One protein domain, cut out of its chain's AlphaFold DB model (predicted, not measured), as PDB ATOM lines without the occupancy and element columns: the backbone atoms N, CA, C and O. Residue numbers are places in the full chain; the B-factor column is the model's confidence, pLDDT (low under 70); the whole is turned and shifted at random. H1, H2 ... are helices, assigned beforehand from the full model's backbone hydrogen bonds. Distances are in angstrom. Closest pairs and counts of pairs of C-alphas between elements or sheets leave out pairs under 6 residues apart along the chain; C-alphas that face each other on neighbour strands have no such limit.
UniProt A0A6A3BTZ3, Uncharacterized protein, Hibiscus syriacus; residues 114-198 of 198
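AT A GLANCE: This is residues 114 to 198 of the 198 residues of an uncharacterized protein of Hibiscus syriacus (UniProt A0A6A3BTZ3). The long helix H3 makes the longest axis; the hairpin of H1 and H2 lies toward its start, and H4 crosses it loosely near Ile 166 and packs on H1. Residues 174 to 183 stick out at the other end, where the chain folds back. The printed part has 85 residues, four named helices, H1 to H4 in order, and no named strand: all helix. It is only just compact, close to loose, with radius of gyration of the C-alphas 14.2 A, spanning 42 by 28 by 27 A.

HOW THE PARTS SIT: Start at H1, residues 114 to 130: its residues 118 to 125 touch H2, residues 137 to 146, a hairpin running opposite ways at a steep tilt of 39 degrees; the closest C-alphas, Leu 118 and Ile 143, are 7.0 A apart. H1's residues 126 to 130 touch residues 190 to 194 of H4, residues 183 to 196; the closest C-alphas, Lys 130 and Ala 194, are 5.3 A apart. H3, residues 152 to 175, is close to H4 but not clearly touching, at a steep tilt of 58 degrees; the closest C-alphas, Ile 166 and Ala 188, are 6.8 A apart. In H1 to H4 every O i to N i+4 pair is within hydrogen-bond range.

IN THESE COORDINATES: Find C-alpha 114 at (106.868, 148.160, 214.674), where H1 begins, 24.4 A long. H2 measures 14.2 A, H3 35.2 A and H4 20.0 A, ending at C-alpha 196 (114.889, 172.174, 229.512).

THE WHOLE: The farthest C-alphas, Leu 138 and Glu 177, are 41.8 A apart. The printed part has no cut and no long link; pLDDT is under 70 at residues 173 to 198.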
ATOM      1  N   ILE A 114     107.243 146.792 215.030       93.56
ATOM      2  CA  ILE A 114     106.868 148.160 214.674       93.56
ATOM      3  C   ILE A 114     107.114 149.070 215.872       93.56
ATOM      4  O   ILE A 114     107.819 150.067 215.729       93.56
ATOM      5  N   ASP A 115     106.625 148.690 217.052       92.69
ATOM      6  CA  ASP A 115     106.811 149.485 218.265       92.69
ATOM      7  C   ASP A 115     108.291 149.550 218.674       92.69
ATOM      8  O   ASP A 115     108.808 150.608 219.017       92.69
ATOM      9  N   ASP A 116     109.024 148.442 218.560       93.19
ATOM     10  CA  ASP A 116     110.468 148.405 218.811       93.19
ATOM     11  C   ASP A 116     111.255 149.303 217.830       93.19
ATOM     12  O   ASP A 116     112.227 149.965 218.207       93.19
ATOM     13  N   SER A 117     110.825 149.378 216.566       94.69
ATOM     14  CA  SER A 117     111.391 150.318 215.592       94.69
ATOM     15  C   SER A 117     111.044 151.767 215.920       94.69
ATOM     16  O   SER A 117     111.928 152.623 215.883       94.69
ATOM     17  N   LEU A 118     109.787 152.041 216.266       95.25
ATOM     18  CA  LEU A 118     109.317 153.376 216.618       95.25
ATOM     19  C   LEU A 118     110.027 153.901 217.871       95.25
ATOM     20  O   LEU A 118     110.454 155.051 217.899       95.25
ATOM     21  N   MET A 119     110.247 153.046 218.873       94.56
ATOM     22  CA  MET A 119     111.026 153.370 220.070       94.56
ATOM     23  C   MET A 119     112.449 153.821 219.707       94.56
ATOM     24  O   MET A 119     112.937 154.823 220.229       94.56
ATOM     25  N   ARG A 120     113.124 153.116 218.787       93.31
ATOM     26  CA  ARG A 120     114.457 153.524 218.305       93.31
ATOM     27  C   ARG A 120     114.432 154.855 217.562       93.31
ATOM     28  O   ARG A 120     115.349 155.653 217.738       93.31
ATOM     29  N   ASP A 121     113.413 155.085 216.743       93.69
ATOM     30  CA  ASP A 121     113.251 156.338 216.006       93.69
ATOM     31  C   ASP A 121     113.035 157.527 216.954       93.69
ATOM     32  O   ASP A 121     113.659 158.575 216.783       93.69
ATOM     33  N   VAL A 122     112.206 157.347 217.986       90.94
ATOM     34  CA  VAL A 122     112.002 158.340 219.049       90.94
ATOM     35  C   VAL A 122     113.306 158.623 219.791       90.94
ATOM     36  O   VAL A 122     113.637 159.784 220.017       90.94
ATOM     37  N   LEU A 123     114.084 157.590 220.121       89.56
ATOM     38  CA  LEU A 123     115.381 157.764 220.777       89.56
ATOM     39  C   LEU A 123     116.376 158.553 219.939       89.56
ATOM     40  O   LEU A 123     116.970 159.505 220.437       89.56
ATOM     41  N   ALA A 124     116.510 158.204 218.661       90.38
ATOM     42  CA  ALA A 124     117.375 158.937 217.748       90.38
ATOM     43  C   ALA A 124     116.949 160.409 217.630       90.38
ATOM     44  O   ALA A 124     117.795 161.294 217.534       90.38
ATOM     45  N   LEU A 125     115.642 160.685 217.662       88.38
ATOM     46  CA  LEU A 125     115.126 162.048 217.645       88.38
ATOM     47  C   LEU A 125     115.469 162.818 218.926       88.38
ATOM     48  O   LEU A 125     115.885 163.971 218.842       88.38
ATOM     49  N   LEU A 126     115.332 162.190 220.096       84.81
ATOM     50  CA  LEU A 126     115.717 162.794 221.374       84.81
ATOM     51  C   LEU A 126     117.221 163.094 221.436       84.81
ATOM     52  O   LEU A 126     117.605 164.157 221.921       84.81
ATOM     53  N   ASP A 127     118.059 162.209 220.893       87.19
ATOM     54  CA  ASP A 127     119.504 162.434 220.798       87.19
ATOM     55  C   ASP A 127     119.835 163.656 219.925       87.19
ATOM     56  O   ASP A 127     120.699 164.451 220.288       87.19
ATOM     57  N   LEU A 128     119.125 163.866 218.808       87.25
ATOM     58  CA  LEU A 128     119.301 165.066 217.976       87.25
ATOM     59  C   LEU A 128     118.919 166.347 218.724       87.25
ATOM     60  O   LEU A 128     119.665 167.324 218.676       87.25
ATOM     61  N   VAL A 129     117.782 166.334 219.426       80.56
ATOM     62  CA  VAL A 129     117.309 167.487 220.209       80.56
ATOM     63  C   VAL A 129     118.307 167.843 221.309       80.56
ATOM     64  O   VAL A 129     118.580 169.017 221.528       80.56
ATOM     65  N   LYS A 130     118.892 166.839 221.967       82.06
ATOM     66  CA  LYS A 130     119.903 167.036 223.011       82.06
ATOM     67  C   LYS A 130     121.178 167.716 222.500       82.06
ATOM     68  O   LYS A 130     121.817 168.444 223.252       82.06
ATOM     69  N   GLU A 131     121.547 167.476 221.245       88.88
ATOM     70  CA  GLU A 131     122.708 168.095 220.594       88.88
ATOM     71  C   GLU A 131     122.356 169.429 219.898       88.88
ATOM     72  O   GLU A 131     123.130 169.920 219.074       88.88
ATOM     73  N   ASP A 132     121.182 170.006 220.191       85.88
ATOM     74  CA  ASP A 132     120.633 171.222 219.569       85.88
ATOM     75  C   ASP A 132     120.526 171.135 218.030       85.88
ATOM     76  O   ASP A 132     120.554 172.139 217.307       85.88
ATOM     77  N   ILE A 133     120.388 169.916 217.495       86.19
ATOM     78  CA  ILE A 133     120.230 169.663 216.063       86.19
ATOM     79  C   ILE A 133     118.742 169.649 215.725       86.19
ATOM     80  O   ILE A 133     117.977 168.839 216.244       86.19
ATOM     81  N   VAL A 134     118.336 170.504 214.782       86.25
ATOM     82  CA  VAL A 134     116.958 170.541 214.274       86.25
ATOM     83  C   VAL A 134     116.627 169.216 213.567       86.25
ATOM     84  O   VAL A 134     117.248 168.918 212.540       86.25
ATOM     85  N   PRO A 135     115.651 168.424 214.061       85.38
ATOM     86  CA  PRO A 135     115.269 167.170 213.422       85.38
ATOM     87  C   PRO A 135     114.615 167.397 212.055       85.38
ATOM     88  O   PRO A 135     113.969 168.420 211.816       85.38
ATOM     89  N   ASP A 136     114.726 166.410 211.164       89.19
ATOM     90  CA  ASP A 136     113.986 166.429 209.902       89.19
ATOM     91  C   ASP A 136     112.471 166.436 210.165       89.19
ATOM     92  O   ASP A 136     111.922 165.533 210.802       89.19
ATOM     93  N   HIS A 137     111.787 167.448 209.633       86.62
ATOM     94  CA  HIS A 137     110.352 167.635 209.816       86.62
ATOM     95  C   HIS A 137     109.545 166.444 209.279       86.62
ATOM     96  O   HIS A 137     108.497 166.113 209.839       86.62
ATOM     97  N   LEU A 138     109.977 165.802 208.188       89.81
ATOM     98  CA  LEU A 138     109.248 164.650 207.647       89.81
ATOM     99  C   LEU A 138     109.331 163.454 208.597       89.81
ATOM    100  O   LEU A 138     108.301 162.847 208.891       89.81
ATOM    101  N   LYS A 139     110.521 163.170 209.136       88.44
ATOM    102  CA  LYS A 139     110.712 162.112 210.133       88.44
ATOM    103  C   LYS A 139     109.960 162.391 211.438       88.44
ATOM    104  O   LYS A 139     109.309 161.488 211.957       88.44
ATOM    105  N   LEU A 140     109.988 163.634 211.928       88.56
ATOM    106  CA  LEU A 140     109.226 164.049 213.110       88.56
ATOM    107  C   LEU A 140     107.724 163.822 212.902       88.56
ATOM    108  O   LEU A 140     107.062 163.220 213.741       88.56
ATOM    109  N   LYS A 141     107.192 164.251 211.752       89.19
ATOM    110  CA  LYS A 141     105.782 164.054 211.411       89.19
ATOM    111  C   LYS A 141     105.404 162.570 211.389       89.19
ATOM    112  O   LYS A 141     104.371 162.218 211.945       89.19
ATOM    113  N   GLN A 142     106.238 161.721 210.790       92.25
ATOM    114  CA  GLN A 142     105.990 160.280 210.739       92.25
ATOM    115  C   GLN A 142     105.924 159.663 212.145       92.25
ATOM    116  O   GLN A 142     104.978 158.949 212.445       92.25
ATOM    117  N   ILE A 143     106.866 160.001 213.031       91.44
ATOM    118  CA  ILE A 143     106.871 159.510 214.420       91.44
ATOM    119  C   ILE A 143     105.583 159.910 215.155       91.44
ATOM    120  O   ILE A 143     105.000 159.109 215.881       91.44
ATOM    121  N   PHE A 144     105.114 161.144 214.957       89.56
ATOM    122  CA  PHE A 144     103.867 161.614 215.563       89.56
ATOM    123  C   PHE A 144     102.650 160.885 214.992       89.56
ATOM    124  O   PHE A 144     101.725 160.574 215.738       89.56
ATOM    125  N   GLU A 145     102.637 160.587 213.694       91.75
ATOM    126  CA  GLU A 145     101.587 159.777 213.073       91.75
ATOM    127  C   GLU A 145     101.572 158.349 213.633       91.75
ATOM    128  O   GLU A 145     100.503 157.872 214.021       91.75
ATOM    129  N   ASP A 146     102.739 157.722 213.773       92.25
ATOM    130  CA  ASP A 146     102.895 156.365 214.309       92.25
ATOM    131  C   ASP A 146     102.504 156.282 215.802       92.25
ATOM    132  O   ASP A 146     101.890 155.309 216.235       92.25
ATOM    133  N   LEU A 147     102.745 157.343 216.586       90.31
ATOM    134  CA  LEU A 147     102.244 157.491 217.964       90.31
ATOM    135  C   LEU A 147     100.745 157.863 218.033       90.31
ATOM    136  O   LEU A 147     100.137 157.911 219.110       90.31
ATOM    137  N   GLY A 148     100.109 158.171 216.903       90.25
ATOM    138  CA  GLY A 148      98.732 158.662 216.857       90.25
ATOM    139  C   GLY A 148      98.555 160.035 217.521       90.25
ATOM    140  O   GLY A 148      97.525 160.281 218.149       90.25
ATOM    141  N   LEU A 149      99.558 160.907 217.411       89.06
ATOM    142  CA  LEU A 149      99.610 162.300 217.881       89.06
ATOM    143  C   LEU A 149      99.376 163.281 216.718       89.06
ATOM    144  O   LEU A 149     100.094 164.258 216.526       89.06
ATOM    145  N   ILE A 150      98.374 162.981 215.891       84.06
ATOM    146  CA  ILE A 150      98.147 163.646 214.596       84.06
ATOM    147  C   ILE A 150      97.461 165.010 214.774       84.06
ATOM    148  O   ILE A 150      97.611 165.909 213.946       84.06
ATOM    149  N   VAL A 151      96.683 165.169 215.848       84.38
ATOM    150  CA  VAL A 151      95.901 166.380 216.114       84.38
ATOM    151  C   VAL A 151      96.556 167.177 217.234       84.38
ATOM    152  O   VAL A 151      97.016 166.633 218.234       84.38
ATOM    153  N   ASP A 152      96.532 168.492 217.098       81.69
ATOM    154  CA  ASP A 152      97.089 169.448 218.054       81.69
ATOM    155  C   ASP A 152      96.583 169.250 219.507       81.69
ATOM    156  O   ASP A 152      97.341 169.416 220.461       81.69
ATOM    157  N   SER A 153      95.333 168.800 219.704       85.81
ATOM    158  CA  SER A 153      94.825 168.410 221.031       85.81
ATOM    159  C   SER A 153      95.537 167.184 221.605       85.81
ATOM    160  O   SER A 153      95.972 167.235 222.748       85.81
ATOM    161  N   SER A 154      95.727 166.130 220.802       86.56
ATOM    162  CA  SER A 154      96.418 164.907 221.237       86.56
ATOM    163  C   SER A 154      97.884 165.158 221.595       86.56
ATOM    164  O   SER A 154      98.387 164.583 222.550       86.56
ATOM    165  N   CYS A 155      98.552 166.075 220.888       85.25
ATOM    166  CA  CYS A 155      99.911 166.495 221.223       85.25
ATOM    167  C   CYS A 155      99.964 167.229 222.575       85.25
ATOM    168  O   CYS A 155     100.805 166.924 223.417       85.25
ATOM    169  N   ARG A 156      99.037 168.162 222.830       86.81
ATOM    170  CA  ARG A 156      98.958 168.848 224.131       86.81
ATOM    171  C   ARG A 156      98.630 167.912 225.287       86.81
ATOM    172  O   ARG A 156      99.205 168.067 226.359       86.81
ATOM    173  N   GLU A 157      97.697 166.988 225.077       90.38
ATOM    174  CA  GLU A 157      97.345 165.961 226.060       90.38
ATOM    175  C   GLU A 157      98.570 165.105 226.392       90.38
ATOM    176  O   GLU A 157      98.898 164.953 227.563       90.38
ATOM    177  N   GLU A 158      99.310 164.660 225.376       90.00
ATOM    178  CA  GLU A 158     100.545 163.895 225.557       90.00
ATOM    179  C   GLU A 158     101.611 164.669 226.348       90.00
ATOM    180  O   GLU A 158     102.204 164.120 227.276       90.00
ATOM    181  N   ILE A 159     101.821 165.956 226.044       86.56
ATOM    182  CA  ILE A 159     102.751 166.810 226.802       86.56
ATOM    183  C   ILE A 159     102.313 166.918 228.268       86.56
ATOM    184  O   ILE A 159     103.145 166.790 229.165       86.56
ATOM    185  N   SER A 160     101.018 167.123 228.524       89.31
ATOM    186  CA  SER A 160     100.481 167.192 229.888       89.31
ATOM    187  C   SER A 160     100.682 165.875 230.643       89.31
ATOM    188  O   SER A 160     101.077 165.900 231.808       89.31
ATOM    189  N   SER A 161     100.447 164.735 229.987       88.75
ATOM    190  CA  SER A 161     100.662 163.406 230.568       88.75
ATOM    191  C   SER A 161     102.136 163.167 230.898       88.75
ATOM    192  O   SER A 161     102.451 162.718 231.998       88.75
ATOM    193  N   LEU A 162     103.053 163.531 229.994       87.06
ATOM    194  CA  LEU A 162     104.499 163.438 230.229       87.06
ATOM    195  C   LEU A 162     104.950 164.308 231.408       87.06
ATOM    196  O   LEU A 162     105.735 163.865 232.242       87.06
ATOM    197  N   GLN A 163     104.447 165.539 231.508       84.12
ATOM    198  CA  GLN A 163     104.766 166.436 232.620       84.12
ATOM    199  C   GLN A 163     104.276 165.883 233.963       84.12
ATOM    200  O   GLN A 163     105.002 165.947 234.957       84.12
ATOM    201  N   GLN A 164     103.062 165.328 233.991       86.56
ATOM    202  CA  GLN A 164     102.512 164.696 235.185       86.56
ATOM    203  C   GLN A 164     103.348 163.486 235.610       86.56
ATOM    204  O   GLN A 164     103.671 163.354 236.790       86.56
ATOM    205  N   GLU A 165     103.748 162.643 234.660       83.81
ATOM    206  CA  GLU A 165     104.591 161.484 234.936       83.81
ATOM    207  C   GLU A 165     105.940 161.887 235.543       83.81
ATOM    208  O   GLU A 165     106.351 161.347 236.569       83.81
ATOM    209  N   ILE A 166     106.622 162.868 234.947       79.94
ATOM    210  CA  ILE A 166     107.907 163.363 235.459       79.94
ATOM    211  C   ILE A 166     107.746 163.852 236.903       79.94
ATOM    212  O   ILE A 166     108.576 163.552 237.763       79.94
ATOM    213  N   GLN A 167     106.664 164.577 237.192       80.69
ATOM    214  CA  GLN A 167     106.384 165.065 238.538       80.69
ATOM    215  C   GLN A 167     106.143 163.921 239.535       80.69
ATOM    216  O   GLN A 167     106.632 164.000 240.666       80.69
ATOM    217  N   ASN A 168     105.434 162.866 239.122       81.62
ATOM    218  CA  ASN A 168     105.223 161.667 239.934       81.62
ATOM    219  C   ASN A 168     106.557 160.971 240.233       81.62
ATOM    220  O   ASN A 168     106.866 160.713 241.393       81.62
ATOM    221  N   GLN A 169     107.406 160.772 239.220       74.00
ATOM    222  CA  GLN A 169     108.713 160.133 239.397       74.00
ATOM    223  C   GLN A 169     109.643 160.932 240.315       74.00
ATOM    224  O   GLN A 169     110.365 160.357 241.129       74.00
ATOM    225  N   ILE A 170     109.631 162.265 240.225       75.56
ATOM    226  CA  ILE A 170     110.401 163.125 241.136       75.56
ATOM    227  C   ILE A 170     109.887 162.981 242.574       75.56
ATOM    228  O   ILE A 170     110.697 162.879 243.499       75.56
ATOM    229  N   ALA A 171     108.567 162.947 242.772       72.06
ATOM    230  CA  ALA A 171     107.969 162.749 244.089       72.06
ATOM    231  C   ALA A 171     108.344 161.377 244.677       72.06
ATOM    232  O   ALA A 171     108.797 161.303 245.822       72.06
ATOM    233  N   ASP A 172     108.275 160.309 243.885       70.12
ATOM    234  CA  ASP A 172     108.639 158.955 244.314       70.12
ATOM    235  C   ASP A 172     110.138 158.810 244.608       70.12
ATOM    236  O   ASP A 172     110.529 158.175 245.592       70.12
ATOM    237  N   LYS A 173     110.999 159.469 243.825       62.62
ATOM    238  CA  LYS A 173     112.450 159.522 244.065       62.62
ATOM    239  C   LYS A 173     112.809 160.340 245.306       62.62
ATOM    240  O   LYS A 173     113.757 160.006 246.007       62.62
ATOM    241  N   SER A 174     112.042 161.383 245.627       56.47
ATOM    242  CA  SER A 174     112.210 162.129 246.884       56.47
ATOM    243  C   SER A 174     111.793 161.321 248.121       56.47
ATOM    244  O   SER A 174     112.299 161.565 249.214       56.47
ATOM    245  N   ASN A 175     110.936 160.310 247.933       54.03
ATOM    246  CA  ASN A 175     110.525 159.358 248.967       54.03
ATOM    247  C   ASN A 175     111.414 158.099 249.019       54.03
ATOM    248  O   ASN A 175     111.392 157.374 250.014       54.03
ATOM    249  N   SER A 176     112.208 157.839 247.976       47.19
ATOM    250  CA  SER A 176     113.123 156.704 247.877       47.19
ATOM    251  C   SER A 176     114.518 157.170 247.445       47.19
ATOM    252  O   SER A 176     114.855 157.247 246.268       47.19
ATOM    253  N   GLU A 177     115.399 157.418 248.417       43.53
ATOM    254  CA  GLU A 177     116.823 157.733 248.179       43.53
ATOM    255  C   GLU A 177     117.619 156.590 247.498       43.53
ATOM    256  O   GLU A 177     118.842 156.654 247.385       43.53
ATOM    257  N   ILE A 178     116.960 155.534 247.009       43.19
ATOM    258  CA  ILE A 178     117.586 154.388 246.351       43.19
ATOM    259  C   ILE A 178     116.692 153.882 245.208       43.19
ATOM    260  O   ILE A 178     116.078 152.827 245.308       43.19
ATOM    261  N   VAL A 179     116.666 154.593 244.082       42.84
ATOM    262  CA  VAL A 179     116.532 153.926 242.773       42.84
ATOM    263  C   VAL A 179     117.700 154.376 241.911       42.84
ATOM    264  O   VAL A 179     117.621 155.238 241.036       42.84
ATOM    265  N   SER A 180     118.856 153.822 242.251       37.69
ATOM    266  CA  SER A 180     120.015 153.779 241.384       37.69
ATOM    267  C   SER A 180     119.734 152.814 240.225       37.69
ATOM    268  O   SER A 180     119.460 151.637 240.434       37.69
ATOM    269  N   LEU A 181     119.894 153.316 238.996       38.91
ATOM    270  CA  LEU A 181     120.184 152.527 237.791       38.91
ATOM    271  C   LEU A 181     119.050 151.646 237.220       38.91
ATOM    272  O   LEU A 181     119.327 150.535 236.768       38.91
ATOM    273  N   SER A 182     117.809 152.138 237.122       40.38
ATOM    274  CA  SER A 182     116.877 151.602 236.111       40.38
ATOM    275  C   SER A 182     116.973 152.424 234.817       40.38
ATOM    276  O   SER A 182     117.227 153.631 234.842       40.38
ATOM    277  N   LYS A 183     116.800 151.772 233.657       43.91
ATOM    278  CA  LYS A 183     116.761 152.442 232.341       43.91
ATOM    279  C   LYS A 183     115.685 153.537 232.280       43.91
ATOM    280  O   LYS A 183     115.836 154.481 231.514       43.91
ATOM    281  N   GLU A 184     114.653 153.451 233.119       43.62
ATOM    282  CA  GLU A 184     113.602 154.468 233.254       43.62
ATOM    283  C   GLU A 184     114.162 155.807 233.740       43.62
ATOM    284  O   GLU A 184     113.787 156.846 233.205       43.62
ATOM    285  N   GLY A 185     115.136 155.788 234.659       43.81
ATOM    286  CA  GLY A 185     115.824 156.999 235.112       43.81
ATOM    287  C   GLY A 185     116.592 157.695 233.987       43.81
ATOM    288  O   GLY A 185     116.569 158.917 233.903       43.81
ATOM    289  N   PHE A 186     117.198 156.928 233.073       47.94
ATOM    290  CA  PHE A 186     117.897 157.481 231.909       47.94
ATOM    291  C   PHE A 186     116.940 158.116 230.894       47.94
ATOM    292  O   PHE A 186     117.276 159.147 230.314       47.94
ATOM    293  N   TYR A 187     115.754 157.538 230.677       51.56
ATOM    294  CA  TYR A 187     114.774 158.101 229.744       51.56
ATOM    295  C   TYR A 187     114.061 159.323 230.320       51.56
ATOM    296  O   TYR A 187     113.910 160.316 229.614       51.56
ATOM    297  N   ALA A 188     113.706 159.303 231.605       47.09
ATOM    298  CA  ALA A 188     113.159 160.470 232.290       47.09
ATOM    299  C   ALA A 188     114.162 161.638 232.311       47.09
ATOM    300  O   ALA A 188     113.789 162.787 232.085       47.09
ATOM    301  N   GLU A 189     115.449 161.349 232.512       47.50
ATOM    302  CA  GLU A 189     116.519 162.349 232.486       47.50
ATOM    303  C   GLU A 189     116.795 162.868 231.063       47.50
ATOM    304  O   GLU A 189     116.969 164.071 230.878       47.50
ATOM    305  N   ALA A 190     116.737 162.005 230.041       50.25
ATOM    306  CA  ALA A 190     116.842 162.414 228.637       50.25
ATOM    307  C   ALA A 190     115.664 163.302 228.194       50.25
ATOM    308  O   ALA A 190     115.886 164.336 227.567       50.25
ATOM    309  N   ILE A 191     114.430 162.948 228.566       53.19
ATOM    310  CA  ILE A 191     113.223 163.738 228.270       53.19
ATOM    311  C   ILE A 191     113.265 165.080 229.018       53.19
ATOM    312  O   ILE A 191     113.037 166.127 228.417       53.19
ATOM    313  N   SER A 192     113.624 165.077 230.305       49.03
ATOM    314  CA  SER A 192     113.765 166.300 231.109       49.03
ATOM    315  C   SER A 192     114.853 167.237 230.560       49.03
ATOM    316  O   SER A 192     114.648 168.452 230.468       49.03
ATOM    317  N   SER A 193     115.987 166.679 230.118       47.53
ATOM    318  CA  SER A 193     117.075 167.437 229.492       47.53
ATOM    319  C   SER A 193     116.659 168.056 228.159       47.53
ATOM    320  O   SER A 193     116.963 169.221 227.940       47.53
ATOM    321  N   ALA A 194     115.964 167.308 227.295       47.69
ATOM    322  CA  ALA A 194     115.532 167.778 225.975       47.69
ATOM    323  C   ALA A 194     114.463 168.884 226.047       47.69
ATOM    324  O   ALA A 194     114.385 169.728 225.159       47.69
ATOM    325  N   ILE A 195     113.642 168.892 227.103       45.38
ATOM    326  CA  ILE A 195     112.622 169.927 227.328       45.38
ATOM    327  C   ILE A 195     113.227 171.178 227.982       45.38
ATOM    328  O   ILE A 195     112.781 172.282 227.701       45.38
ATOM    329  N   SER A 196     114.245 171.032 228.836       39.78
ATOM    330  CA  SER A 196     114.889 172.174 229.512       39.78
ATOM    331  C   SER A 196     115.798 173.004 228.594       39.78
ATOM    332  O   SER A 196     116.153 174.127 228.949       39.78
ATOM    333  N   SER A 197     116.205 172.448 227.449       36.16
ATOM    334  CA  SER A 197     117.014 173.117 226.422       36.16
ATOM    335  C   SER A 197     116.190 173.786 225.308       36.16
ATOM    336  O   SER A 197     116.776 174.473 224.473       36.16
ATOM    337  N   ALA A 198     114.861 173.621 225.303       38.53
ATOM    338  CA  ALA A 198     113.922 174.253 224.366       38.53
ATOM    339  C   ALA A 198     113.262 175.509 224.964       38.53
ATOM    340  O   ALA A 198     113.021 176.467 224.192       38.53
TER     341      ALA A 198